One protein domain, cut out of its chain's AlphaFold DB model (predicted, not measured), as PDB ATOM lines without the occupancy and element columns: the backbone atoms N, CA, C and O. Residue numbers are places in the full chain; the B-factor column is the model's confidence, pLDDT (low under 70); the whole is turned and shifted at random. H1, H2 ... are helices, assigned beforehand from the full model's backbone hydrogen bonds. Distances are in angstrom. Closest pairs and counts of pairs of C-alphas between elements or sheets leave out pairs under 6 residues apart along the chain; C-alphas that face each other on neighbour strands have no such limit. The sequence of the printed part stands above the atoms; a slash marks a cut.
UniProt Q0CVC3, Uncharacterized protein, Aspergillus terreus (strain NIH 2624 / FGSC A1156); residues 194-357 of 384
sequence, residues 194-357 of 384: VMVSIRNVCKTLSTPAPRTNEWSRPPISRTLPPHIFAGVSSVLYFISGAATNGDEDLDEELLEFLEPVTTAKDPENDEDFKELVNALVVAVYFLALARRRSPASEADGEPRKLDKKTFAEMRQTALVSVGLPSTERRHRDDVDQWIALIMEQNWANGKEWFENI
ATOM      1  N   VAL A 194     -13.577 -24.613 -21.597       96.31
ATOM      2  CA  VAL A 194     -12.147 -24.312 -21.376       96.31
ATOM      3  C   VAL A 194     -11.966 -23.246 -20.289       96.31
ATOM      4  O   VAL A 194     -11.110 -23.374 -19.411       96.31
ATOM      5  N   MET A 195     -12.836 -22.230 -20.246       94.75
ATOM      6  CA  MET A 195     -12.831 -21.218 -19.177       94.75
ATOM      7  C   MET A 195     -13.189 -21.764 -17.788       94.75
ATOM      8  O   MET A 195     -12.948 -21.089 -16.783       94.75
ATOM      9  N   VAL A 196     -13.793 -22.947 -17.687       94.94
ATOM     10  CA  VAL A 196     -14.005 -23.638 -16.407       94.94
ATOM     11  C   VAL A 196     -12.716 -24.351 -15.997       94.94
ATOM     12  O   VAL A 196     -12.249 -24.126 -14.878       94.94
ATOM     13  N   SER A 197     -12.079 -25.088 -16.914       95.94
ATOM     14  CA  SER A 197     -10.776 -25.730 -16.692       95.94
ATOM     15  C   SER A 197      -9.701 -24.729 -16.257       95.94
ATOM     16  O   SER A 197      -9.082 -24.909 -15.208       95.94
ATOM     17  N   ILE A 198      -9.554 -23.603 -16.968       95.44
ATOM     18  CA  ILE A 198      -8.598 -22.535 -16.618       95.44
ATOM     19  C   ILE A 198      -8.838 -22.013 -15.193       95.44
ATOM     20  O   ILE A 198      -7.901 -21.866 -14.404       95.44
ATOM     21  N   ARG A 199     -10.099 -21.741 -14.825       93.12
ATOM     22  CA  ARG A 199     -10.442 -21.267 -13.473       93.12
ATOM     23  C   ARG A 199     -10.131 -22.321 -12.409       93.12
ATOM     24  O   ARG A 199      -9.684 -21.942 -11.326       93.12
ATOM     25  N   ASN A 200     -10.325 -23.608 -12.701       92.75
ATOM     26  CA  ASN A 200      -9.995 -24.704 -11.790       92.75
ATOM     27  C   ASN A 200      -8.479 -24.828 -11.570       92.75
ATOM     28  O   ASN A 200      -8.054 -24.871 -10.412       92.75
ATOM     29  N   VAL A 201      -7.669 -24.774 -12.637       92.75
ATOM     30  CA  VAL A 201      -6.194 -24.779 -12.553       92.75
ATOM     31  C   VAL A 201      -5.702 -23.592 -11.727       92.75
ATOM     32  O   VAL A 201      -5.045 -23.777 -10.701       92.75
ATOM     33  N   CYS A 202      -6.090 -22.368 -12.105       90.06
ATOM     34  CA  CYS A 202      -5.683 -21.148 -11.408       90.06
ATOM     35  C   CYS A 202      -6.065 -21.176  -9.919       90.06
ATOM     36  O   CYS A 202      -5.237 -20.850  -9.063       90.06
ATOM     37  N   LYS A 203      -7.288 -21.612  -9.588       87.62
ATOM     38  CA  LYS A 203      -7.768 -21.727  -8.204       87.62
ATOM     39  C   LYS A 203      -6.967 -22.757  -7.404       87.62
ATOM     40  O   LYS A 203      -6.510 -22.441  -6.306       87.62
ATOM     41  N   THR A 204      -6.772 -23.957  -7.947       88.06
ATOM     42  CA  THR A 204      -6.091 -25.075  -7.261       88.06
ATOM     43  C   THR A 204      -4.613 -24.772  -7.020       88.06
ATOM     44  O   THR A 204      -4.069 -25.032  -5.944       88.06
ATOM     45  N   LEU A 205      -3.956 -24.135  -7.989       85.56
ATOM     46  CA  LEU A 205      -2.561 -23.729  -7.852       85.56
ATOM     47  C   LEU A 205      -2.378 -22.474  -6.982       85.56
ATOM     48  O   LEU A 205      -1.264 -22.211  -6.537       85.56
ATOM     49  N   SER A 206      -3.453 -21.772  -6.609       74.69
ATOM     50  CA  SER A 206      -3.388 -20.612  -5.703       74.69
ATOM     51  C   SER A 206      -3.686 -20.918  -4.234       74.69
ATOM     52  O   SER A 206      -3.337 -20.112  -3.376       74.69
ATOM     53  N   THR A 207      -4.302 -22.055  -3.895       60.44
ATOM     54  CA  THR A 207      -4.554 -22.405  -2.484       60.44
ATOM     55  C   THR A 207      -3.255 -22.824  -1.782       60.44
ATOM     56  O   THR A 207      -2.656 -23.817  -2.204       60.44
ATOM     57  N   PRO A 208      -2.795 -22.120  -0.728       52.44
ATOM     58  CA  PRO A 208      -1.506 -22.401  -0.101       52.44
ATOM     59  C   PRO A 208      -1.483 -23.782   0.565       52.44
ATOM     60  O   PRO A 208      -2.343 -24.112   1.380       52.44
ATOM     61  N   ALA A 209      -0.461 -24.576   0.240       47.56
ATOM     62  CA  ALA A 209      -0.145 -25.799   0.972       47.56
ATOM     63  C   ALA A 209       0.696 -25.450   2.222       47.56
ATOM     64  O   ALA A 209       1.524 -24.541   2.137       47.56
ATOM     65  N   PRO A 210       0.578 -26.166   3.362       43.44
ATOM     66  CA  PRO A 210       1.173 -25.745   4.644       43.44
ATOM     67  C   PRO A 210       2.715 -25.723   4.754       43.44
ATOM     68  O   PRO A 210       3.231 -25.672   5.868       43.44
ATOM     69  N   ARG A 211       3.467 -25.854   3.650       43.19
ATOM     70  CA  ARG A 211       4.938 -26.011   3.639       43.19
ATOM     71  C   ARG A 211       5.659 -25.314   2.470       43.19
ATOM     72  O   ARG A 211       6.785 -25.682   2.158       43.19
ATOM     73  N   THR A 212       5.040 -24.336   1.806       41.09
ATOM     74  CA  THR A 212       5.649 -23.635   0.655       41.09
ATOM     75  C   THR A 212       5.634 -22.120   0.841       41.09
ATOM     76  O   THR A 212       4.574 -21.559   1.107       41.09
ATOM     77  N   ASN A 213       6.792 -21.475   0.664       46.50
ATOM     78  CA  ASN A 213       6.996 -20.031   0.848       46.50
ATOM     79  C   ASN A 213       5.999 -19.183   0.037       46.50
ATOM     80  O   ASN A 213       5.629 -19.562  -1.076       46.50
ATOM     81  N   GLU A 214       5.649 -17.997   0.539       47.19
ATOM     82  CA  GLU A 214       4.696 -17.056  -0.086       47.19
ATOM     83  C   GLU A 214       5.065 -16.699  -1.540       47.19
ATOM     84  O   GLU A 214       4.196 -16.568  -2.399       47.19
ATOM     85  N   TRP A 215       6.365 -16.686  -1.856       47.28
ATOM     86  CA  TRP A 215       6.908 -16.485  -3.208       47.28
ATOM     87  C   TRP A 215       6.477 -17.546  -4.245       47.28
ATOM     88  O   TRP A 215       6.542 -17.314  -5.451       47.28
ATOM     89  N   SER A 216       6.040 -18.732  -3.806       45.28
ATOM     90  CA  SER A 216       5.634 -19.820  -4.711       45.28
ATOM     91  C   SER A 216       4.269 -19.588  -5.369       45.28
ATOM     92  O   SER A 216       4.031 -20.104  -6.466       45.28
ATOM     93  N   ARG A 217       3.388 -18.808  -4.724       53.91
ATOM     94  CA  ARG A 217       1.981 -18.600  -5.104       53.91
ATOM     95  C   ARG A 217       1.570 -17.137  -4.859       53.91
ATOM     96  O   ARG A 217       0.895 -16.856  -3.868       53.91
ATOM     97  N   PRO A 218       1.957 -16.195  -5.737       51.50
ATOM     98  CA  PRO A 218       1.457 -14.824  -5.651       51.50
ATOM     99  C   PRO A 218      -0.080 -14.798  -5.835       51.50
ATOM    100  O   PRO A 218      -0.635 -15.742  -6.405       51.50
ATOM    101  N   PRO A 219      -0.797 -13.739  -5.400       52.06
ATOM    102  CA  PRO A 219      -2.274 -13.652  -5.402       52.06
ATOM    103  C   PRO A 219      -2.926 -13.507  -6.805       52.06
ATOM    104  O   PRO A 219      -3.973 -12.884  -6.976       52.06
ATOM    105  N   ILE A 220      -2.314 -14.116  -7.821       52.88
ATOM    106  CA  ILE A 220      -2.386 -13.796  -9.254       52.88
ATOM    107  C   ILE A 220      -3.438 -14.620 -10.034       52.88
ATOM    108  O   ILE A 220      -3.707 -14.358 -11.205       52.88
ATOM    109  N   SER A 221      -4.154 -15.555  -9.393       54.78
ATOM    110  CA  SER A 221      -5.209 -16.356 -10.058       54.78
ATOM    111  C   SER A 221      -6.394 -15.560 -10.623       54.78
ATOM    112  O   SER A 221      -7.229 -16.155 -11.311       54.78
ATOM    113  N   ARG A 222      -6.524 -14.261 -10.331       59.62
ATOM    114  CA  ARG A 222      -7.642 -13.442 -10.827       59.62
ATOM    115  C   ARG A 222      -7.412 -12.827 -12.201       59.62
ATOM    116  O   ARG A 222      -8.389 -12.723 -12.935       59.62
ATOM    117  N   THR A 223      -6.180 -12.460 -12.552       73.50
ATOM    118  CA  THR A 223      -5.897 -11.756 -13.816       73.50
ATOM    119  C   THR A 223      -5.308 -12.656 -14.900       73.50
ATOM    120  O   THR A 223      -5.452 -12.352 -16.074       73.50
ATOM    121  N   LEU A 224      -4.753 -13.823 -14.554       82.94
ATOM    122  CA  LEU A 224      -4.291 -14.817 -15.539       82.94
ATOM    123  C   LEU A 224      -5.378 -15.481 -16.412       82.94
ATOM    124  O   LEU A 224      -5.075 -15.743 -17.576       82.94
ATOM    125  N   PRO A 225      -6.606 -15.787 -15.934       91.06
ATOM    126  CA  PRO A 225      -7.561 -16.569 -16.723       91.06
ATOM    127  C   PRO A 225      -7.889 -16.018 -18.126       91.06
ATOM    128  O   PRO A 225      -7.920 -16.827 -19.051       91.06
ATOM    129  N   PRO A 226      -8.075 -14.696 -18.340       90.69
ATOM    130  CA  PRO A 226      -8.249 -14.130 -19.680       90.69
ATOM    131  C   PRO A 226      -7.045 -14.351 -20.608       90.69
ATOM    132  O   PRO A 226      -7.242 -14.742 -21.755       90.69
ATOM    133  N   HIS A 227      -5.810 -14.170 -20.124       91.19
ATOM    134  CA  HIS A 227      -4.606 -14.393 -20.940       91.19
ATOM    135  C   HIS A 227      -4.431 -15.865 -21.321       91.19
ATOM    136  O   HIS A 227      -4.092 -16.170 -22.461       91.19
ATOM    137  N   ILE A 228      -4.700 -16.786 -20.389       94.12
ATOM    138  CA  ILE A 228      -4.632 -18.227 -20.668       94.12
ATOM    139  C   ILE A 228      -5.692 -18.603 -21.711       94.12
ATOM    140  O   ILE A 228      -5.394 -19.353 -22.631       94.12
ATOM    141  N   PHE A 229      -6.903 -18.046 -21.625       95.31
ATOM    142  CA  PHE A 229      -7.950 -18.298 -22.616       95.31
ATOM    143  C   PHE A 229      -7.600 -17.749 -24.004       95.31
ATOM    144  O   PHE A 229      -7.789 -18.449 -24.998       95.31
ATOM    145  N   ALA A 230      -7.034 -16.541 -24.071       94.56
ATOM    146  CA  ALA A 230      -6.523 -15.968 -25.313       94.56
ATOM    147  C   ALA A 230      -5.394 -16.827 -25.910       94.56
ATOM    148  O   ALA A 230      -5.371 -17.044 -27.119       94.56
ATOM    149  N   GLY A 231      -4.505 -17.370 -25.072       95.19
ATOM    150  CA  GLY A 231      -3.447 -18.291 -25.489       95.19
ATOM    151  C   GLY A 231      -3.976 -19.611 -26.043       95.19
ATOM    152  O   GLY A 231      -3.620 -19.977 -27.157       95.19
ATOM    153  N   VAL A 232      -4.885 -20.284 -25.328       96.75
ATOM    154  CA  VAL A 232      -5.512 -21.532 -25.806       96.75
ATOM    155  C   VAL A 232      -6.266 -21.296 -27.122       96.75
ATOM    156  O   VAL A 232      -6.089 -22.060 -28.066       96.75
ATOM    157  N   SER A 233      -7.037 -20.209 -27.224       95.06
ATOM    158  CA  SER A 233      -7.769 -19.854 -28.454       95.06
ATOM    159  C   SER A 233      -6.819 -19.552 -29.622       95.06
ATOM    160  O   SER A 233      -7.056 -19.992 -30.744       95.06
ATOM    161  N   SER A 234      -5.700 -18.868 -29.354       94.56
ATOM    162  CA  SER A 234      -4.667 -18.580 -30.359       94.56
ATOM    163  C   SER A 234      -3.976 -19.853 -30.852       94.56
ATOM    164  O   SER A 234      -3.831 -20.026 -32.056       94.56
ATOM    165  N   VAL A 235      -3.592 -20.764 -29.950       94.75
ATOM    166  CA  VAL A 235      -2.938 -22.036 -30.309       94.75
ATOM    167  C   VAL A 235      -3.871 -22.924 -31.137       94.75
ATOM    168  O   VAL A 235      -3.463 -23.398 -32.193       94.75
ATOM    169  N   LEU A 236      -5.139 -23.075 -30.736       94.00
ATOM    170  CA  LEU A 236      -6.137 -23.817 -31.523       94.00
ATOM    171  C   LEU A 236      -6.348 -23.207 -32.921       94.00
ATOM    172  O   LEU A 236      -6.465 -23.937 -33.906       94.00
ATOM    173  N   TYR A 237      -6.335 -21.877 -33.031       91.75
ATOM    174  CA  TYR A 237      -6.393 -21.189 -34.320       91.75
ATOM    175  C   TYR A 237      -5.136 -21.410 -35.177       91.75
ATOM    176  O   TYR A 237      -5.262 -21.628 -36.380       91.75
ATOM    177  N   PHE A 238      -3.934 -21.398 -34.588       90.88
ATOM    178  CA  PHE A 238      -2.691 -21.653 -35.325       90.88
ATOM    179  C   PHE A 238      -2.627 -23.085 -35.870       90.88
ATOM    180  O   PHE A 238      -2.250 -23.261 -37.025       90.88
ATOM    181  N   ILE A 239      -3.088 -24.081 -35.104       90.44
ATOM    182  CA  ILE A 239      -3.208 -25.476 -35.562       90.44
ATOM    183  C   ILE A 239      -4.179 -25.577 -36.740       90.44
ATOM    184  O   ILE A 239      -3.856 -26.187 -37.757       90.44
ATOM    185  N   SER A 240      -5.350 -24.935 -36.636       86.94
ATOM    186  CA  SER A 240      -6.315 -24.886 -37.741       86.94
ATOM    187  C   SER A 240      -5.714 -24.230 -38.990       86.94
ATOM    188  O   SER A 240      -5.906 -24.733 -40.094       86.94
ATOM    189  N   GLY A 241      -4.928 -23.162 -38.819       83.62
ATOM    190  CA  GLY A 241      -4.184 -22.512 -39.896       83.62
ATOM    191  C   GLY A 241      -3.185 -23.453 -40.571       83.62
ATOM    192  O   GLY A 241      -3.304 -23.688 -41.773       83.62
ATOM    193  N   ALA A 242      -2.258 -24.033 -39.805       82.62
ATOM    194  CA  ALA A 242      -1.213 -24.925 -40.313       82.62
ATOM    195  C   ALA A 242      -1.798 -26.140 -41.060       82.62
ATOM    196  O   ALA A 242      -1.405 -26.423 -42.193       82.62
ATOM    197  N   ALA A 243      -2.831 -26.775 -40.492       75.94
ATOM    198  CA  ALA A 243      -3.535 -27.897 -41.116       75.94
ATOM    199  C   ALA A 243      -4.234 -27.527 -42.443       75.94
ATOM    200  O   ALA A 243      -4.371 -28.375 -43.321       75.94
ATOM    201  N   THR A 244      -4.680 -26.273 -42.613       72.00
ATOM    202  CA  THR A 244      -5.300 -25.810 -43.872       72.00
ATOM    203  C   THR A 244      -4.309 -25.305 -44.916       72.00
ATOM    204  O   THR A 244      -4.594 -25.407 -46.109       72.00
ATOM    205  N   ASN A 245      -3.165 -24.767 -44.489       63.97
ATOM    206  CA  ASN A 245      -2.149 -24.223 -45.391       63.97
ATOM    207  C   ASN A 245      -1.206 -25.301 -45.942       63.97
ATOM    208  O   ASN A 245      -0.532 -25.045 -46.936       63.97
ATOM    209  N   GLY A 246      -1.184 -26.492 -45.328       59.38
ATOM    210  CA  GLY A 246      -0.251 -27.556 -45.691       59.38
ATOM    211  C   GLY A 246       1.191 -27.175 -45.361       59.38
ATOM    212  O   GLY A 246       2.070 -27.417 -46.183       59.38
ATOM    213  N   ASP A 247       1.409 -26.532 -44.206       55.25
ATOM    214  CA  ASP A 247       2.746 -26.127 -43.762       55.25
ATOM    215  C   ASP A 247       3.663 -27.355 -43.669       55.25
ATOM    216  O   ASP A 247       3.415 -28.271 -42.885       55.25
ATOM    217  N   GLU A 248       4.749 -27.342 -44.444       55.88
ATOM    218  CA  GLU A 248       5.794 -28.380 -44.451       55.88
ATOM    219  C   GLU A 248       6.653 -28.363 -43.158       55.88
ATOM    220  O   GLU A 248       7.557 -29.182 -43.002       55.88
ATOM    221  N   ASP A 249       6.352 -27.447 -42.227       65.75
ATOM    222  CA  ASP A 249       7.076 -27.171 -40.976       65.75
ATOM    223  C   ASP A 249       6.561 -27.969 -39.749       65.75
ATOM    224  O   ASP A 249       7.099 -27.817 -38.646       65.75
ATOM    225  N   LEU A 250       5.523 -28.806 -39.902       78.31
ATOM    226  CA  LEU A 250       5.079 -29.760 -38.872       78.31
ATOM    227  C   LEU A 250       5.542 -31.178 -39.240       78.31
ATOM    228  O   LEU A 250       5.216 -31.672 -40.319       78.31
ATOM    229  N   ASP A 251       6.273 -31.842 -38.343       82.19
ATOM    230  CA  ASP A 251       6.687 -33.232 -38.557       82.19
ATOM    231  C   ASP A 251       5.542 -34.244 -38.335       82.19
ATOM    232  O   ASP A 251       4.465 -33.925 -37.828       82.19
ATOM    233  N   GLU A 252       5.762 -35.485 -38.777       85.81
ATOM    234  CA  GLU A 252       4.754 -36.555 -38.736       85.81
ATOM    235  C   GLU A 252       4.357 -36.930 -37.292       85.81
ATOM    236  O   GLU A 252       3.182 -37.179 -37.030       85.81
ATOM    237  N   GLU A 253       5.303 -36.878 -36.345       87.00
ATOM    238  CA  GLU A 253       5.077 -37.142 -34.912       87.00
ATOM    239  C   GLU A 253       4.180 -36.062 -34.275       87.00
ATOM    240  O   GLU A 253       3.279 -36.353 -33.485       87.00
ATOM    241  N   LEU A 254       4.376 -34.803 -34.664       86.94
ATOM    242  CA  LEU A 254       3.561 -33.675 -34.242       86.94
ATOM    243  C   LEU A 254       2.165 -33.678 -34.884       86.94
ATOM    244  O   LEU A 254       1.189 -33.295 -34.234       86.94
ATOM    245  N   LEU A 255       2.039 -34.123 -36.135       87.31
ATOM    246  CA  LEU A 255       0.737 -34.303 -36.780       87.31
ATOM    247  C   LEU A 255      -0.069 -35.440 -36.131       87.31
ATOM    248  O   LEU A 255      -1.268 -35.259 -35.916       87.31
ATOM    249  N   GLU A 256       0.572 -36.550 -35.742       90.12
ATOM    250  CA  GLU A 256      -0.053 -37.622 -34.946       90.12
ATOM    251  C   GLU A 256      -0.518 -37.090 -33.576       90.12
ATOM    252  O   GLU A 256      -1.677 -37.262 -33.198       90.12
ATOM    253  N   PHE A 257       0.330 -36.331 -32.869       92.94
ATOM    254  CA  PHE A 257      -0.040 -35.680 -31.603       92.94
ATOM    255  C   PHE A 257      -1.231 -34.713 -31.735       92.94
ATOM    256  O   PHE A 257      -2.048 -34.601 -30.820       92.94
ATOM    257  N   LEU A 258      -1.353 -34.013 -32.866       92.69
ATOM    258  CA  LEU A 258      -2.435 -33.062 -33.139       92.69
ATOM    259  C   LEU A 258      -3.679 -33.695 -33.791       92.69
ATOM    260  O   LEU A 258      -4.673 -32.985 -33.997       92.69
ATOM    261  N   GLU A 259      -3.685 -35.002 -34.081       91.38
ATOM    262  CA  GLU A 259      -4.838 -35.699 -34.673       91.38
ATOM    263  C   GLU A 259      -6.136 -35.488 -33.861       91.38
ATOM    264  O   GLU A 259      -7.144 -35.101 -34.466       91.38
ATOM    265  N   PRO A 260      -6.161 -35.603 -32.513       91.44
ATOM    266  CA  PRO A 260      -7.396 -35.415 -31.747       91.44
ATOM    267  C   PRO A 260      -7.922 -33.974 -31.780       91.44
ATOM    268  O   PRO A 260      -9.117 -33.753 -31.621       91.44
ATOM    269  N   VAL A 261      -7.065 -32.970 -32.015       91.69
ATOM    270  CA  VAL A 261      -7.493 -31.562 -32.164       91.69
ATOM    271  C   VAL A 261      -7.989 -31.264 -33.580       91.69
ATOM    272  O   VAL A 261      -8.933 -30.494 -33.748       91.69
ATOM    273  N   THR A 262      -7.369 -31.861 -34.599       89.75
ATOM    274  CA  THR A 262      -7.666 -31.578 -36.013       89.75
ATOM    275  C   THR A 262      -8.832 -32.395 -36.570       89.75
ATOM    276  O   THR A 262      -9.534 -31.922 -37.466       89.75
ATOM    277  N   THR A 263      -9.084 -33.595 -36.038       88.75
ATOM    278  CA  THR A 263     -10.145 -34.501 -36.522       88.75
ATOM    279  C   THR A 263     -11.473 -34.384 -35.765       88.75
ATOM    280  O   THR A 263     -12.503 -34.840 -36.279       88.75
ATOM    281  N   ALA A 264     -11.483 -33.749 -34.585       89.56
ATOM    282  CA  ALA A 264     -12.657 -33.622 -33.722       89.56
ATOM    283  C   ALA A 264     -13.829 -32.899 -34.406       89.56
ATOM    284  O   ALA A 264     -13.788 -31.705 -34.708       89.56
ATOM    285  N   LYS A 265     -14.929 -33.632 -34.609       82.88
ATOM    286  CA  LYS A 265     -16.162 -33.108 -35.233       82.88
ATOM    287  C   LYS A 265     -17.134 -32.493 -34.228       82.88
ATOM    288  O   LYS A 265     -17.989 -31.706 -34.626       82.88
ATOM    289  N   ASP A 266     -17.013 -32.859 -32.953       86.69
ATOM    290  CA  ASP A 266     -17.832 -32.339 -31.856       86.69
ATOM    291  C   ASP A 266     -16.971 -32.057 -30.602       86.69
ATOM    292  O   ASP A 266     -16.921 -32.881 -29.685       86.69
ATOM    293  N   PRO A 267     -16.310 -30.884 -30.535       84.50
ATOM    294  CA  PRO A 267     -15.460 -30.460 -29.409       84.50
ATOM    295  C   PRO A 267     -16.130 -30.407 -28.019       84.50
ATOM    296  O   PRO A 267     -15.456 -30.158 -27.015       84.50
ATOM    297  N   GLU A 268     -17.454 -30.574 -27.937       86.56
ATOM    298  CA  GLU A 268     -18.211 -30.614 -26.677       86.56
ATOM    299  C   GLU A 268     -18.448 -32.053 -26.176       86.56
ATOM    300  O   GLU A 268     -18.719 -32.244 -24.988       86.56
ATOM    301  N   ASN A 269     -18.307 -33.076 -27.029       87.69
ATOM    302  CA  ASN A 269     -18.549 -34.489 -26.687       87.69
ATOM    303  C   ASN A 269     -17.368 -35.430 -26.979       87.69
ATOM    304  O   ASN A 269     -17.376 -36.560 -26.501       87.69
ATOM    305  N   ASP A 270     -16.364 -34.975 -27.723       92.69
ATOM    306  CA  ASP A 270     -15.122 -35.701 -27.978       92.69
ATOM    307  C   ASP A 270     -14.214 -35.664 -26.730       92.69
ATOM    308  O   ASP A 270     -13.816 -34.588 -26.272       92.69
ATOM    309  N   GLU A 271     -13.961 -36.822 -26.114       92.06
ATOM    310  CA  GLU A 271     -13.165 -36.904 -24.880       92.06
ATOM    311  C   GLU A 271     -11.659 -36.818 -25.158       92.06
ATOM    312  O   GLU A 271     -10.971 -36.123 -24.415       92.06
ATOM    313  N   ASP A 272     -11.148 -37.402 -26.246       92.50
ATOM    314  CA  ASP A 272      -9.724 -37.312 -26.603       92.50
ATOM    315  C   ASP A 272      -9.337 -35.853 -26.918       92.50
ATOM    316  O   ASP A 272      -8.331 -35.340 -26.415       92.50
ATOM    317  N   PHE A 273     -10.208 -35.125 -27.631       94.56
ATOM    318  CA  PHE A 273     -10.102 -33.673 -27.800       94.56
ATOM    319  C   PHE A 273     -10.066 -32.935 -26.452       94.56
ATOM    320  O   PHE A 273      -9.213 -32.069 -26.229       94.56
ATOM    321  N   LYS A 274     -10.987 -33.250 -25.528       94.81
ATOM    322  CA  LYS A 274     -11.044 -32.596 -24.208       94.81
ATOM    323  C   LYS A 274      -9.803 -32.871 -23.384       94.81
ATOM    324  O   LYS A 274      -9.320 -31.954 -22.722       94.81
ATOM    325  N   GLU A 275      -9.306 -34.101 -23.365       95.19
ATOM    326  CA  GLU A 275      -8.115 -34.462 -22.602       95.19
ATOM    327  C   GLU A 275      -6.895 -33.699 -23.124       95.19
ATOM    328  O   GLU A 275      -6.211 -33.022 -22.349       95.19
ATOM    329  N   LEU A 276      -6.699 -33.696 -24.445       95.94
ATOM    330  CA  LEU A 276      -5.580 -33.018 -25.088       95.94
ATOM    331  C   LEU A 276      -5.655 -31.484 -24.937       95.94
ATOM    332  O   LEU A 276      -4.645 -30.836 -24.646       95.94
ATOM    333  N   VAL A 277      -6.848 -30.884 -25.019       96.75
ATOM    334  CA  VAL A 277      -7.050 -29.443 -24.760       96.75
ATOM    335  C   VAL A 277      -6.938 -29.096 -23.267       96.75
ATOM    336  O   VAL A 277      -6.479 -28.006 -22.919       96.75
ATOM    337  N   ASN A 278      -7.272 -30.006 -22.349       97.06
ATOM    338  CA  ASN A 278      -6.995 -29.815 -20.921       97.06
ATOM    339  C   ASN A 278      -5.485 -29.873 -20.618       97.06
ATOM    340  O   ASN A 278      -5.013 -29.098 -19.781       97.06
ATOM    341  N   ALA A 279      -4.710 -30.703 -21.325       97.12
ATOM    342  CA  ALA A 279      -3.247 -30.650 -21.283       97.12
ATOM    343  C   ALA A 279      -2.717 -29.302 -21.824       97.12
ATOM    344  O   ALA A 279      -1.907 -28.655 -21.154       97.12
ATOM    345  N   LEU A 280      -3.253 -28.800 -22.945       97.88
ATOM    346  CA  LEU A 280      -2.930 -27.468 -23.485       97.88
ATOM    347  C   LEU A 280      -3.214 -26.336 -22.477       97.88
ATOM    348  O   LEU A 280      -2.378 -25.454 -22.283       97.88
ATOM    349  N   VAL A 281      -4.352 -26.371 -21.773       97.44
ATOM    350  CA  VAL A 281      -4.679 -25.405 -20.701       97.44
ATOM    351  C   VAL A 281      -3.596 -25.380 -19.614       97.44
ATOM    352  O   VAL A 281      -3.219 -24.306 -19.136       97.44
ATOM    353  N   VAL A 282      -3.077 -26.549 -19.229       96.44
ATOM    354  CA  VAL A 282      -2.000 -26.667 -18.237       96.44
ATOM    355  C   VAL A 282      -0.666 -26.155 -18.800       96.44
ATOM    356  O   VAL A 282       0.034 -25.420 -18.101       96.44
ATOM    357  N   ALA A 283      -0.336 -26.456 -20.058       97.19
ATOM    358  CA  ALA A 283       0.854 -25.941 -20.740       97.19
ATOM    359  C   ALA A 283       0.862 -24.401 -20.828       97.19
ATOM    360  O   ALA A 283       1.807 -23.753 -20.367       97.19
ATOM    361  N   VAL A 284      -0.226 -23.793 -21.318       96.69
ATOM    362  CA  VAL A 284      -0.372 -22.328 -21.422       96.69
ATOM    363  C   VAL A 284      -0.330 -21.663 -20.041       96.69
ATOM    364  O   VAL A 284       0.279 -20.601 -19.892       96.69
ATOM    365  N   TYR A 285      -0.892 -22.294 -19.000       94.12
ATOM    366  CA  TYR A 285      -0.733 -21.817 -17.621       94.12
ATOM    367  C   TYR A 285       0.745 -21.749 -17.200       94.12
ATOM    368  O   TYR A 285       1.158 -20.755 -16.596       94.12
ATOM    369  N   PHE A 286       1.562 -22.761 -17.518       92.50
ATOM    370  CA  PHE A 286       2.987 -22.747 -17.169       92.50
ATOM    371  C   PHE A 286       3.795 -21.724 -17.966       92.50
ATOM    372  O   PHE A 286       4.661 -21.080 -17.376       92.50
ATOM    373  N   LEU A 287       3.478 -21.501 -19.244       92.56
ATOM    374  CA  LEU A 287       4.079 -20.426 -20.043       92.56
ATOM    375  C   LEU A 287       3.754 -19.042 -19.451       92.56
ATOM    376  O   LEU A 287       4.657 -18.236 -19.218       92.56
ATOM    377  N   ALA A 288       2.485 -18.791 -19.111       90.50
ATOM    378  CA  ALA A 288       2.055 -17.556 -18.453       90.50
ATOM    379  C   ALA A 288       2.728 -17.355 -17.080       90.50
ATOM    380  O   ALA A 288       3.163 -16.251 -16.743       90.50
ATOM    381  N   LEU A 289       2.854 -18.429 -16.291       86.69
ATOM    382  CA  LEU A 289       3.521 -18.415 -14.989       86.69
ATOM    383  C   LEU A 289       5.037 -18.193 -15.107       86.69
ATOM    384  O   LEU A 289       5.613 -17.515 -14.257       86.69
ATOM    385  N   ALA A 290       5.683 -18.750 -16.134       86.56
ATOM    386  CA  ALA A 290       7.095 -18.520 -16.416       86.56
ATOM    387  C   ALA A 290       7.337 -17.049 -16.780       86.56
ATOM    388  O   ALA A 290       8.174 -16.405 -16.151       86.56
ATOM    389  N   ARG A 291       6.536 -16.479 -17.692       85.12
ATOM    390  CA  ARG A 291       6.635 -15.060 -18.074       85.12
ATOM    391  C   ARG A 291       6.429 -14.107 -16.892       85.12
ATOM    392  O   ARG A 291       7.244 -13.212 -16.698       85.12
ATOM    393  N   ARG A 292       5.432 -14.362 -16.035       79.81
ATOM    394  CA  ARG A 292       5.198 -13.618 -14.774       79.81
ATOM    395  C   ARG A 292       6.334 -13.725 -13.747       79.81
ATOM    396  O   ARG A 292       6.332 -12.972 -12.778       79.81
ATOM    397  N   ARG A 293       7.253 -14.685 -13.899       75.19
ATOM    398  CA  ARG A 293       8.418 -14.904 -13.017       75.19
ATOM    399  C   ARG A 293       9.738 -14.427 -13.624       75.19
ATOM    400  O   ARG A 293      10.714 -14.301 -12.885       75.19
ATOM    401  N   SER A 294       9.775 -14.162 -14.928       74.94
ATOM    402  CA  SER A 294      10.897 -13.489 -15.576       74.94
ATOM    403  C   SER A 294      10.905 -12.007 -15.184       74.94
ATOM    404  O   SER A 294       9.846 -11.377 -15.244       74.94
ATOM    405  N   PRO A 295      12.055 -11.431 -14.794       65.44
ATOM    406  CA  PRO A 295      12.163  -9.997 -14.546       65.44
ATOM    407  C   PRO A 295      11.949  -9.182 -15.830       65.44
ATOM    408  O   PRO A 295      12.052  -9.695 -16.951       65.44
ATOM    409  N   ALA A 296      11.634  -7.897 -15.658       59.09
ATOM    410  CA  ALA A 296      11.493  -6.948 -16.762       59.09
ATOM    411  C   ALA A 296      12.846  -6.570 -17.401       59.09
ATOM    412  O   ALA A 296      12.895  -6.262 -18.589       59.09
ATOM    413  N   SER A 297      13.943  -6.650 -16.638       54.41
ATOM    414  CA  SER A 297      15.311  -6.358 -17.075       54.41
ATOM    415  C   SER A 297      16.274  -7.466 -16.646       54.41
ATOM    416  O   SER A 297      16.154  -7.988 -15.539       54.41
ATOM    417  N   GLU A 298      17.276  -7.785 -17.472       54.25
ATOM    418  CA  GLU A 298      18.364  -8.706 -17.090       54.25
ATOM    419  C   GLU A 298      19.231  -8.153 -15.940       54.25
ATOM    420  O   GLU A 298      19.930  -8.907 -15.267       54.25
ATOM    421  N   ALA A 299      19.145  -6.845 -15.662       53.59
ATOM    422  CA  ALA A 299      19.803  -6.216 -14.518       53.59
ATOM    423  C   ALA A 299      19.147  -6.550 -13.158       53.59
ATOM    424  O   ALA A 299      19.820  -6.459 -12.134       53.59
ATOM    425  N   ASP A 300      17.874  -6.974 -13.135       52.53
ATOM    426  CA  ASP A 300      17.132  -7.323 -11.904       52.53
ATOM    427  C   ASP A 300      17.343  -8.788 -11.450       52.53
ATOM    428  O   ASP A 300      16.696  -9.279 -10.518       52.53
ATOM    429  N   GLY A 301      18.290  -9.492 -12.078       53.84
ATOM    430  CA  GLY A 301      18.746 -10.829 -11.697       53.84
ATOM    431  C   GLY A 301      18.259 -11.951 -12.616       53.84
ATOM    432  O   GLY A 301      17.529 -11.741 -13.580       53.84
ATOM    433  N   GLU A 302      18.683 -13.183 -12.325       50.69
ATOM    434  CA  GLU A 302      18.318 -14.337 -13.153       50.69
ATOM    435  C   GLU A 302      16.809 -14.650 -13.106       50.69
ATOM    436  O   GLU A 302      16.198 -14.612 -12.027       50.69
ATOM    437  N   PRO A 303      16.201 -15.068 -14.238       56.44
ATOM    438  CA  PRO A 303      14.834 -15.570 -14.253       56.44
ATOM    439  C   PRO A 303      14.733 -16.794 -13.339       56.44
ATOM    440  O   PRO A 303      15.313 -17.848 -13.611       56.44
ATOM    441  N   ARG A 304      13.975 -16.667 -12.242       59.25
ATOM    442  CA  ARG A 304      13.825 -17.720 -11.224       59.25
ATOM    443  C   ARG A 304      12.997 -18.886 -11.768       59.25
ATOM    444  O   ARG A 304      11.794 -18.993 -11.515       59.25
ATOM    445  N   LYS A 305      13.664 -19.766 -12.520       67.56
ATOM    446  CA  LYS A 305      13.116 -21.026 -13.030       67.56
ATOM    447  C   LYS A 305      12.579 -21.853 -11.864       67.56
ATOM    448  O   LYS A 305      13.202 -21.947 -10.807       67.56
ATOM    449  N   LEU A 306      11.405 -22.442 -12.063       74.12
ATOM    450  CA  LEU A 306      10.829 -23.371 -11.099       74.12
ATOM    451  C   LEU A 306      11.716 -24.619 -11.040       74.12
ATOM    452  O   LEU A 306      12.098 -25.142 -12.087       74.12
ATOM    453  N   ASP A 307      12.048 -25.102  -9.844       80.88
ATOM    454  CA  ASP A 307      12.823 -26.334  -9.739       80.88
ATOM    455  C   ASP A 307      12.022 -27.521 -10.305       80.88
ATOM    456  O   ASP A 307      10.787 -27.555 -10.259       80.88
ATOM    457  N   LYS A 308      12.736 -28.513 -10.850       85.25
ATOM    458  CA  LYS A 308      12.130 -29.641 -11.576       85.25
ATOM    459  C   LYS A 308      11.113 -30.422 -10.733       85.25
ATOM    460  O   LYS A 308      10.156 -30.965 -11.285       85.25
ATOM    461  N   LYS A 309      11.296 -30.473  -9.408       85.88
ATOM    462  CA  LYS A 309      10.381 -31.163  -8.495       85.88
ATOM    463  C   LYS A 309       9.103 -30.347  -8.298       85.88
ATOM    464  O   LYS A 309       8.022 -30.888  -8.514       85.88
ATOM    465  N   THR A 310       9.207 -29.057  -7.977       84.62
ATOM    466  CA  THR A 310       8.033 -28.183  -7.839       84.62
ATOM    467  C   THR A 310       7.259 -28.070  -9.155       84.62
ATOM    468  O   THR A 310       6.030 -28.070  -9.127       84.62
ATOM    469  N   PHE A 311       7.929 -28.054 -10.315       87.88
ATOM    470  CA  PHE A 311       7.250 -28.122 -11.617       87.88
ATOM    471  C   PHE A 311       6.436 -29.413 -11.770       87.88
ATOM    472  O   PHE A 311       5.244 -29.347 -12.068       87.88
ATOM    473  N   ALA A 312       7.030 -30.578 -11.492       89.31
ATOM    474  CA  ALA A 312       6.328 -31.859 -11.574       89.31
ATOM    475  C   ALA A 312       5.136 -31.948 -10.598       89.31
ATOM    476  O   ALA A 312       4.059 -32.404 -10.989       89.31
ATOM    477  N   GLU A 313       5.296 -31.476  -9.356       89.06
ATOM    478  CA  GLU A 313       4.226 -31.435  -8.349       89.06
ATOM    479  C   GLU A 313       3.093 -30.473  -8.752       89.06
ATOM    480  O   GLU A 313       1.915 -30.842  -8.692       89.06
ATOM    481  N   MET A 314       3.423 -29.262  -9.222       89.94
ATOM    482  CA  MET A 314       2.431 -28.300  -9.715       89.94
ATOM    483  C   MET A 314       1.700 -28.828 -10.951       89.94
ATOM    484  O   MET A 314       0.477 -28.733 -11.005       89.94
ATOM    485  N   ARG A 315       2.411 -29.424 -11.917       93.50
ATOM    486  CA  ARG A 315       1.810 -29.980 -13.137       93.50
ATOM    487  C   ARG A 315       0.847 -31.109 -12.807       93.50
ATOM    488  O   ARG A 315      -0.283 -31.107 -13.286       93.50
ATOM    489  N   GLN A 316       1.244 -32.024 -11.925       93.19
ATOM    490  CA  GLN A 316       0.353 -33.095 -11.497       93.19
ATOM    491  C   GLN A 316      -0.888 -32.565 -10.763       93.19
ATOM    492  O   GLN A 316      -1.990 -33.078 -10.964       93.19
ATOM    493  N   THR A 317      -0.725 -31.528  -9.940       91.69
ATOM    494  CA  THR A 317      -1.841 -30.859  -9.257       91.69
ATOM    495  C   THR A 317      -2.789 -30.178 -10.255       91.69
ATOM    496  O   THR A 317      -4.005 -30.228 -10.078       91.69
ATOM    497  N   ALA A 318      -2.246 -29.575 -11.319       93.19
ATOM    498  CA  ALA A 318      -3.013 -28.930 -12.382       93.19
ATOM    499  C   ALA A 318      -3.870 -29.939 -13.160       93.19
ATOM    500  O   ALA A 318      -5.081 -29.750 -13.254       93.19
ATOM    501  N   LEU A 319      -3.263 -31.036 -13.626       95.00
ATOM    502  CA  LEU A 319      -3.932 -32.115 -14.365       95.00
ATOM    503  C   LEU A 319      -5.109 -32.709 -13.575       95.00
ATOM    504  O   LEU A 319      -6.235 -32.752 -14.068       95.00
ATOM    505  N   VAL A 320      -4.901 -33.031 -12.293       94.56
ATOM    506  CA  VAL A 320      -5.974 -33.548 -11.422       94.56
ATOM    507  C   VAL A 320      -7.115 -32.535 -11.250       94.56
ATOM    508  O   VAL A 320      -8.272 -32.929 -11.129       94.56
ATOM    509  N   SER A 321      -6.831 -31.226 -11.281       93.69
ATOM    510  CA  SER A 321      -7.865 -30.184 -11.149       93.69
ATOM    511  C   SER A 321      -8.772 -30.017 -12.376       93.69
ATOM    512  O   SER A 321      -9.844 -29.419 -12.257       93.69
ATOM    513  N   VAL A 322      -8.364 -30.557 -13.530       94.25
ATOM    514  CA  VAL A 322      -9.150 -30.586 -14.777       94.25
ATOM    515  C   VAL A 322      -9.732 -31.970 -15.086       94.25
ATOM    516  O   VAL A 322     -10.358 -32.148 -16.121       94.25
ATOM    517  N   GLY A 323      -9.589 -32.929 -14.165       91.56
ATOM    518  CA  GLY A 323     -10.140 -34.284 -14.287       91.56
ATOM    519  C   GLY A 323      -9.162 -35.335 -14.815       91.56
ATOM    520  O   GLY A 323      -9.487 -36.516 -14.764       91.56
ATOM    521  N   LEU A 324      -7.957 -34.938 -15.240       91.25
ATOM    522  CA  LEU A 324      -6.953 -35.846 -15.796       91.25
ATOM    523  C   LEU A 324      -6.227 -36.617 -14.673       91.25
ATOM    524  O   LEU A 324      -5.584 -35.996 -13.812       91.25
ATOM    525  N   PRO A 325      -6.330 -37.959 -14.622       86.88
ATOM    526  CA  PRO A 325      -5.876 -38.740 -13.478       86.88
ATOM    527  C   PRO A 325      -4.347 -38.842 -13.402       86.88
ATOM    528  O   PRO A 325      -3.637 -38.949 -14.398       86.88
ATOM    529  N   SER A 326      -3.808 -38.871 -12.180       81.00
ATOM    530  CA  SER A 326      -2.357 -38.935 -11.930       81.00
ATOM    531  C   SER A 326      -1.698 -40.280 -12.253       81.00
ATOM    532  O   SER A 326      -0.468 -40.383 -12.212       81.00
ATOM    533  N   THR A 327      -2.509 -41.300 -12.536       82.44
ATOM    534  CA  THR A 327      -2.101 -42.642 -12.964       82.44
ATOM    535  C   THR A 327      -1.640 -42.675 -14.413       82.44
ATOM    536  O   THR A 327      -0.825 -43.524 -14.772       82.44
ATOM    537  N   GLU A 328      -2.139 -41.761 -15.240       86.31
ATOM    538  CA  GLU A 328      -1.878 -41.755 -16.671       86.31
ATOM    539  C   GLU A 328      -0.670 -40.886 -16.977       86.31
ATOM    540  O   GLU A 328      -0.642 -39.680 -16.727       86.31
ATOM    541  N   ARG A 329       0.381 -41.536 -17.484       87.56
ATOM    542  CA  ARG A 329       1.623 -40.847 -17.811       87.56
ATOM    543  C   ARG A 329       1.446 -39.918 -19.017       87.56
ATOM    544  O   ARG A 329       2.001 -38.824 -18.955       87.56
ATOM    545  N   ARG A 330       0.636 -40.316 -20.017       91.75
ATOM    546  CA  ARG A 330       0.376 -39.556 -21.258       91.75
ATOM    547  C   ARG A 330       0.138 -38.073 -20.980       91.75
ATOM    548  O   ARG A 330       0.996 -37.279 -21.310       91.75
ATOM    549  N   HIS A 331      -0.824 -37.723 -20.126       92.75
ATOM    550  CA  HIS A 331      -1.153 -36.330 -19.778       92.75
ATOM    551  C   HIS A 331      -0.008 -35.471 -19.224       92.75
ATOM    552  O   HIS A 331      -0.099 -34.244 -19.216       92.75
ATOM    553  N   ARG A 332       1.058 -36.076 -18.690       93.25
ATOM    554  CA  ARG A 332       2.261 -35.337 -18.283       93.25
ATOM    555  C   ARG A 332       3.183 -35.078 -19.465       93.25
ATOM    556  O   ARG A 332       3.758 -33.996 -19.529       93.25
ATOM    557  N   ASP A 333       3.325 -36.080 -20.320       94.31
ATOM    558  CA  ASP A 333       4.139 -36.040 -21.523       94.31
ATOM    559  C   ASP A 333       3.442 -35.122 -22.568       94.31
ATOM    560  O   ASP A 333       4.090 -34.210 -23.069       94.31
ATOM    561  N   ASP A 334       2.107 -35.189 -22.718       95.56
ATOM    562  CA  ASP A 334       1.264 -34.277 -23.521       95.56
ATOM    563  C   ASP A 334       1.486 -32.794 -23.155       95.56
ATOM    564  O   ASP A 334       1.556 -31.925 -24.019       95.56
ATOM    565  N   VAL A 335       1.605 -32.472 -21.857       96.56
ATOM    566  CA  VAL A 335       1.883 -31.098 -21.392       96.56
ATOM    567  C   VAL A 335       3.287 -30.641 -21.792       96.56
ATOM    568  O   VAL A 335       3.461 -29.469 -22.122       96.56
ATOM    569  N   ASP A 336       4.283 -31.528 -21.747       95.31
ATOM    570  CA  ASP A 336       5.645 -31.188 -22.174       95.31
ATOM    571  C   ASP A 336       5.711 -31.027 -23.700       95.31
ATOM    572  O   ASP A 336       6.334 -30.076 -24.172       95.31
ATOM    573  N   GLN A 337       5.002 -31.872 -24.456       95.62
ATOM    574  CA  GLN A 337       4.887 -31.792 -25.915       95.62
ATOM    575  C   GLN A 337       4.161 -30.513 -26.356       95.62
ATOM    576  O   GLN A 337       4.651 -29.804 -27.232       95.62
ATOM    577  N   TRP A 338       3.084 -30.111 -25.667       97.31
ATOM    578  CA  TRP A 338       2.454 -28.798 -25.864       97.31
ATOM    579  C   TRP A 338       3.403 -27.622 -25.597       97.31
ATOM    580  O   TRP A 338       3.367 -26.628 -26.322       97.31
ATOM    581  N   ILE A 339       4.238 -27.697 -24.554       95.56
ATOM    582  CA  ILE A 339       5.216 -26.641 -24.247       95.56
ATOM    583  C   ILE A 339       6.308 -26.586 -25.324       95.56
ATOM    584  O   ILE A 339       6.654 -25.483 -25.746       95.56
ATOM    585  N   ALA A 340       6.826 -27.734 -25.771       94.56
ATOM    586  CA  ALA A 340       7.808 -27.817 -26.854       94.56
ATOM    587  C   ALA A 340       7.246 -27.199 -28.143       94.56
ATOM    588  O   ALA A 340       7.776 -26.196 -28.617       94.56
ATOM    589  N   LEU A 341       6.081 -27.679 -28.589       93.19
ATOM    590  CA  LEU A 341       5.359 -27.201 -29.767       93.19
ATOM    591  C   LEU A 341       5.176 -25.675 -29.793       93.19
ATOM    592  O   LEU A 341       5.538 -25.009 -30.762       93.19
ATOM    593  N   ILE A 342       4.631 -25.095 -28.716       94.12
ATOM    594  CA  ILE A 342       4.353 -23.650 -28.651       94.12
ATOM    595  C   ILE A 342       5.649 -22.820 -28.725       94.12
ATOM    596  O   ILE A 342       5.629 -21.685 -29.214       94.12
ATOM    597  N   MET A 343       6.766 -23.366 -28.236       91.38
ATOM    598  CA  MET A 343       8.074 -22.714 -28.265       91.38
ATOM    599  C   MET A 343       8.766 -22.865 -29.624       91.38
ATOM    600  O   MET A 343       9.280 -21.872 -30.138       91.38
ATOM    601  N   GLU A 344       8.750 -24.061 -30.213       90.62
ATOM    602  CA  GLU A 344       9.374 -24.390 -31.502       90.62
ATOM    603  C   GLU A 344       8.697 -23.651 -32.658       90.62
ATOM    604  O   GLU A 344       9.359 -22.937 -33.407       90.62
ATOM    605  N   GLN A 345       7.364 -23.695 -32.718       89.19
ATOM    606  CA  GLN A 345       6.566 -22.976 -33.720       89.19
ATOM    607  C   GLN A 345       6.419 -21.472 -33.409       89.19
ATOM    608  O   GLN A 345       5.709 -20.729 -34.094       89.19
ATOM    609  N   ASN A 346       7.080 -20.995 -32.346       90.00
ATOM    610  CA  ASN A 346       7.080 -19.608 -31.889       90.00
ATOM    611  C   ASN A 346       5.661 -19.006 -31.748       90.00
ATOM    612  O   ASN A 346       5.388 -17.850 -32.091       90.00
ATOM    613  N   TRP A 347       4.725 -19.806 -31.232       92.31
ATOM    614  CA  TRP A 347       3.322 -19.437 -31.008       92.31
ATOM    615  C   TRP A 347       3.104 -18.617 -29.726       92.31
ATOM    616  O   TRP A 347       1.988 -18.155 -29.477       92.31
ATOM    617  N   ALA A 348       4.160 -18.394 -28.938       89.88
ATOM    618  CA  ALA A 348       4.172 -17.486 -27.794       89.88
ATOM    619  C   ALA A 348       4.873 -16.147 -28.098       89.88
ATOM    620  O   ALA A 348       4.232 -15.098 -28.040       89.88
ATOM    621  N   ASN A 349       6.173 -16.144 -28.415       86.56
ATOM    622  CA  ASN A 349       6.944 -14.892 -28.464       86.56
ATOM    623  C   ASN A 349       6.498 -13.995 -29.626       86.56
ATOM    624  O   ASN A 349       6.310 -14.450 -30.755       86.56
ATOM    625  N   GLY A 350       6.321 -12.701 -29.353       82.88
ATOM    626  CA  GLY A 350       5.826 -11.749 -30.349       82.88
ATOM    627  C   GLY A 350       4.350 -11.936 -30.734       82.88
ATOM    628  O   GLY A 350       3.881 -11.269 -31.656       82.88
ATOM    629  N   LYS A 351       3.594 -12.805 -30.045       89.12
ATOM    630  CA  LYS A 351       2.131 -12.886 -30.170       89.12
ATOM    631  C   LYS A 351       1.468 -12.063 -29.068       89.12
ATOM    632  O   LYS A 351       1.819 -12.175 -27.895       89.12
ATOM    633  N   GLU A 352       0.454 -11.281 -29.436       86.50
ATOM    634  CA  GLU A 352      -0.247 -10.352 -28.536       86.50
ATOM    635  C   GLU A 352      -0.763 -11.017 -27.245       86.50
ATOM    636  O   GLU A 352      -0.632 -10.447 -26.163       86.50
ATOM    637  N   TRP A 353      -1.288 -12.248 -27.333       91.19
ATOM    638  CA  TRP A 353      -1.820 -12.977 -26.173       91.19
ATOM    639  C   TRP A 353      -0.772 -13.205 -25.071       91.19
ATOM    640  O   TRP A 353      -1.116 -13.173 -23.887       91.19
ATOM    641  N   PHE A 354       0.487 -13.429 -25.462       90.50
ATOM    642  CA  PHE A 354       1.603 -13.721 -24.566       90.50
ATOM    643  C   PHE A 354       2.355 -12.451 -24.181       90.50
ATOM    644  O   PHE A 354       2.719 -12.289 -23.018       90.50
ATOM    645  N   GLU A 355       2.557 -11.524 -25.126       88.00
ATOM    646  CA  GLU A 355       3.256 -10.271 -24.841       88.00
ATOM    647  C   GLU A 355       2.511  -9.408 -23.816       88.00
ATOM    648  O   GLU A 355       3.142  -8.849 -22.919       88.00
ATOM    649  N   ASN A 356       1.174  -9.410 -23.865       85.62
ATOM    650  CA  ASN A 356       0.319  -8.718 -22.901       85.62
ATOM    651  C   ASN A 356       0.284  -9.365 -21.504       85.62
ATOM    652  O   ASN A 356      -0.433  -8.866 -20.642       85.62
ATOM    653  N   ILE A 357       1.004 -10.466 -21.249       85.56
ATOM    654  CA  ILE A 357       1.157 -11.026 -19.897       85.56
ATOM    655  C   ILE A 357       2.267 -10.241 -19.175       85.56
ATOM    656  O   ILE A 357       3.427 -10.347 -19.594       85.56
TER     657      ILE A 357
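Overview. This is residues 194 to 357 of the 384 residues of an uncharacterized protein of Aspergillus terreus (strain NIH 2624 / FGSC A1156) (UniProt Q0CVC3). One long helix, H5, runs through the core, with H1 and H2 crossing it on one side and H6 and H7 on the other. Short H3 and H4 sit at one end, H8 packs on H2, and residues 296 to 301 stick out as a free loop. The printed part has 164 residues with eight named helices, H1 to H8 in chain order, and no named strand: all helix, packing mostly crossed. It is compact, radius of gyration of the C-alphas 16.0 A, spanning 46 by 37 by 26 A.

Along the chain. Find C-alpha 224 at (-4.291, -14.817, -15.539); from there H2 runs 31.4 A to C-alpha 245. Before it, H1, residues 194 to 206, spans 18.3 A. Beyond it come H3, residues 252 to 257, H4, 259 to 263, and H5, 271 to 291, 30.3 A. Then look for H6, 308 to 321, 20.0 A; H7, 330 to 344, 20.4 A; and H8, 352 to 355, ending at (3.256, -10.271, -24.841).

Arrangement. Start at the hub, H5, which touches five helices, among them H7, closest C-alphas Ala 279 and Val 335, 5.2 A, at a steep 54 degrees. Residues 280 to 288 of H5 touch residues 224 to 232 of H2: Ile 228 and Val 284, C-alphas 6.0 A apart. H1 and H2 form a hairpin, closest C-alphas Ile 198 and Pro 225, 6.1 A; H5 and H6 form another, Val 282 and Ala 318, 6.4 A. H4 touches H5, C-alphas Pro 260 and Phe 273, 5.1 A. H3 is near H7. H8 touches H2, C-alphas Gly 231 and Trp 353, 5.6 A. In H2 to H6 every O i to N i+4 pair is within hydrogen-bond range; H1 has 8 of 9, H7 10 of 11, and H8 is too short for one.

Size, cuts and confidence. The farthest C-alphas, Pro 210 and Gly 246, are 50.4 A apart. The printed part has no cut; the links H1 to H2 and H5 to H6 are long. Look for pLDDT under 70 at residues 207 to 222, 245 to 249 and 295 to 305.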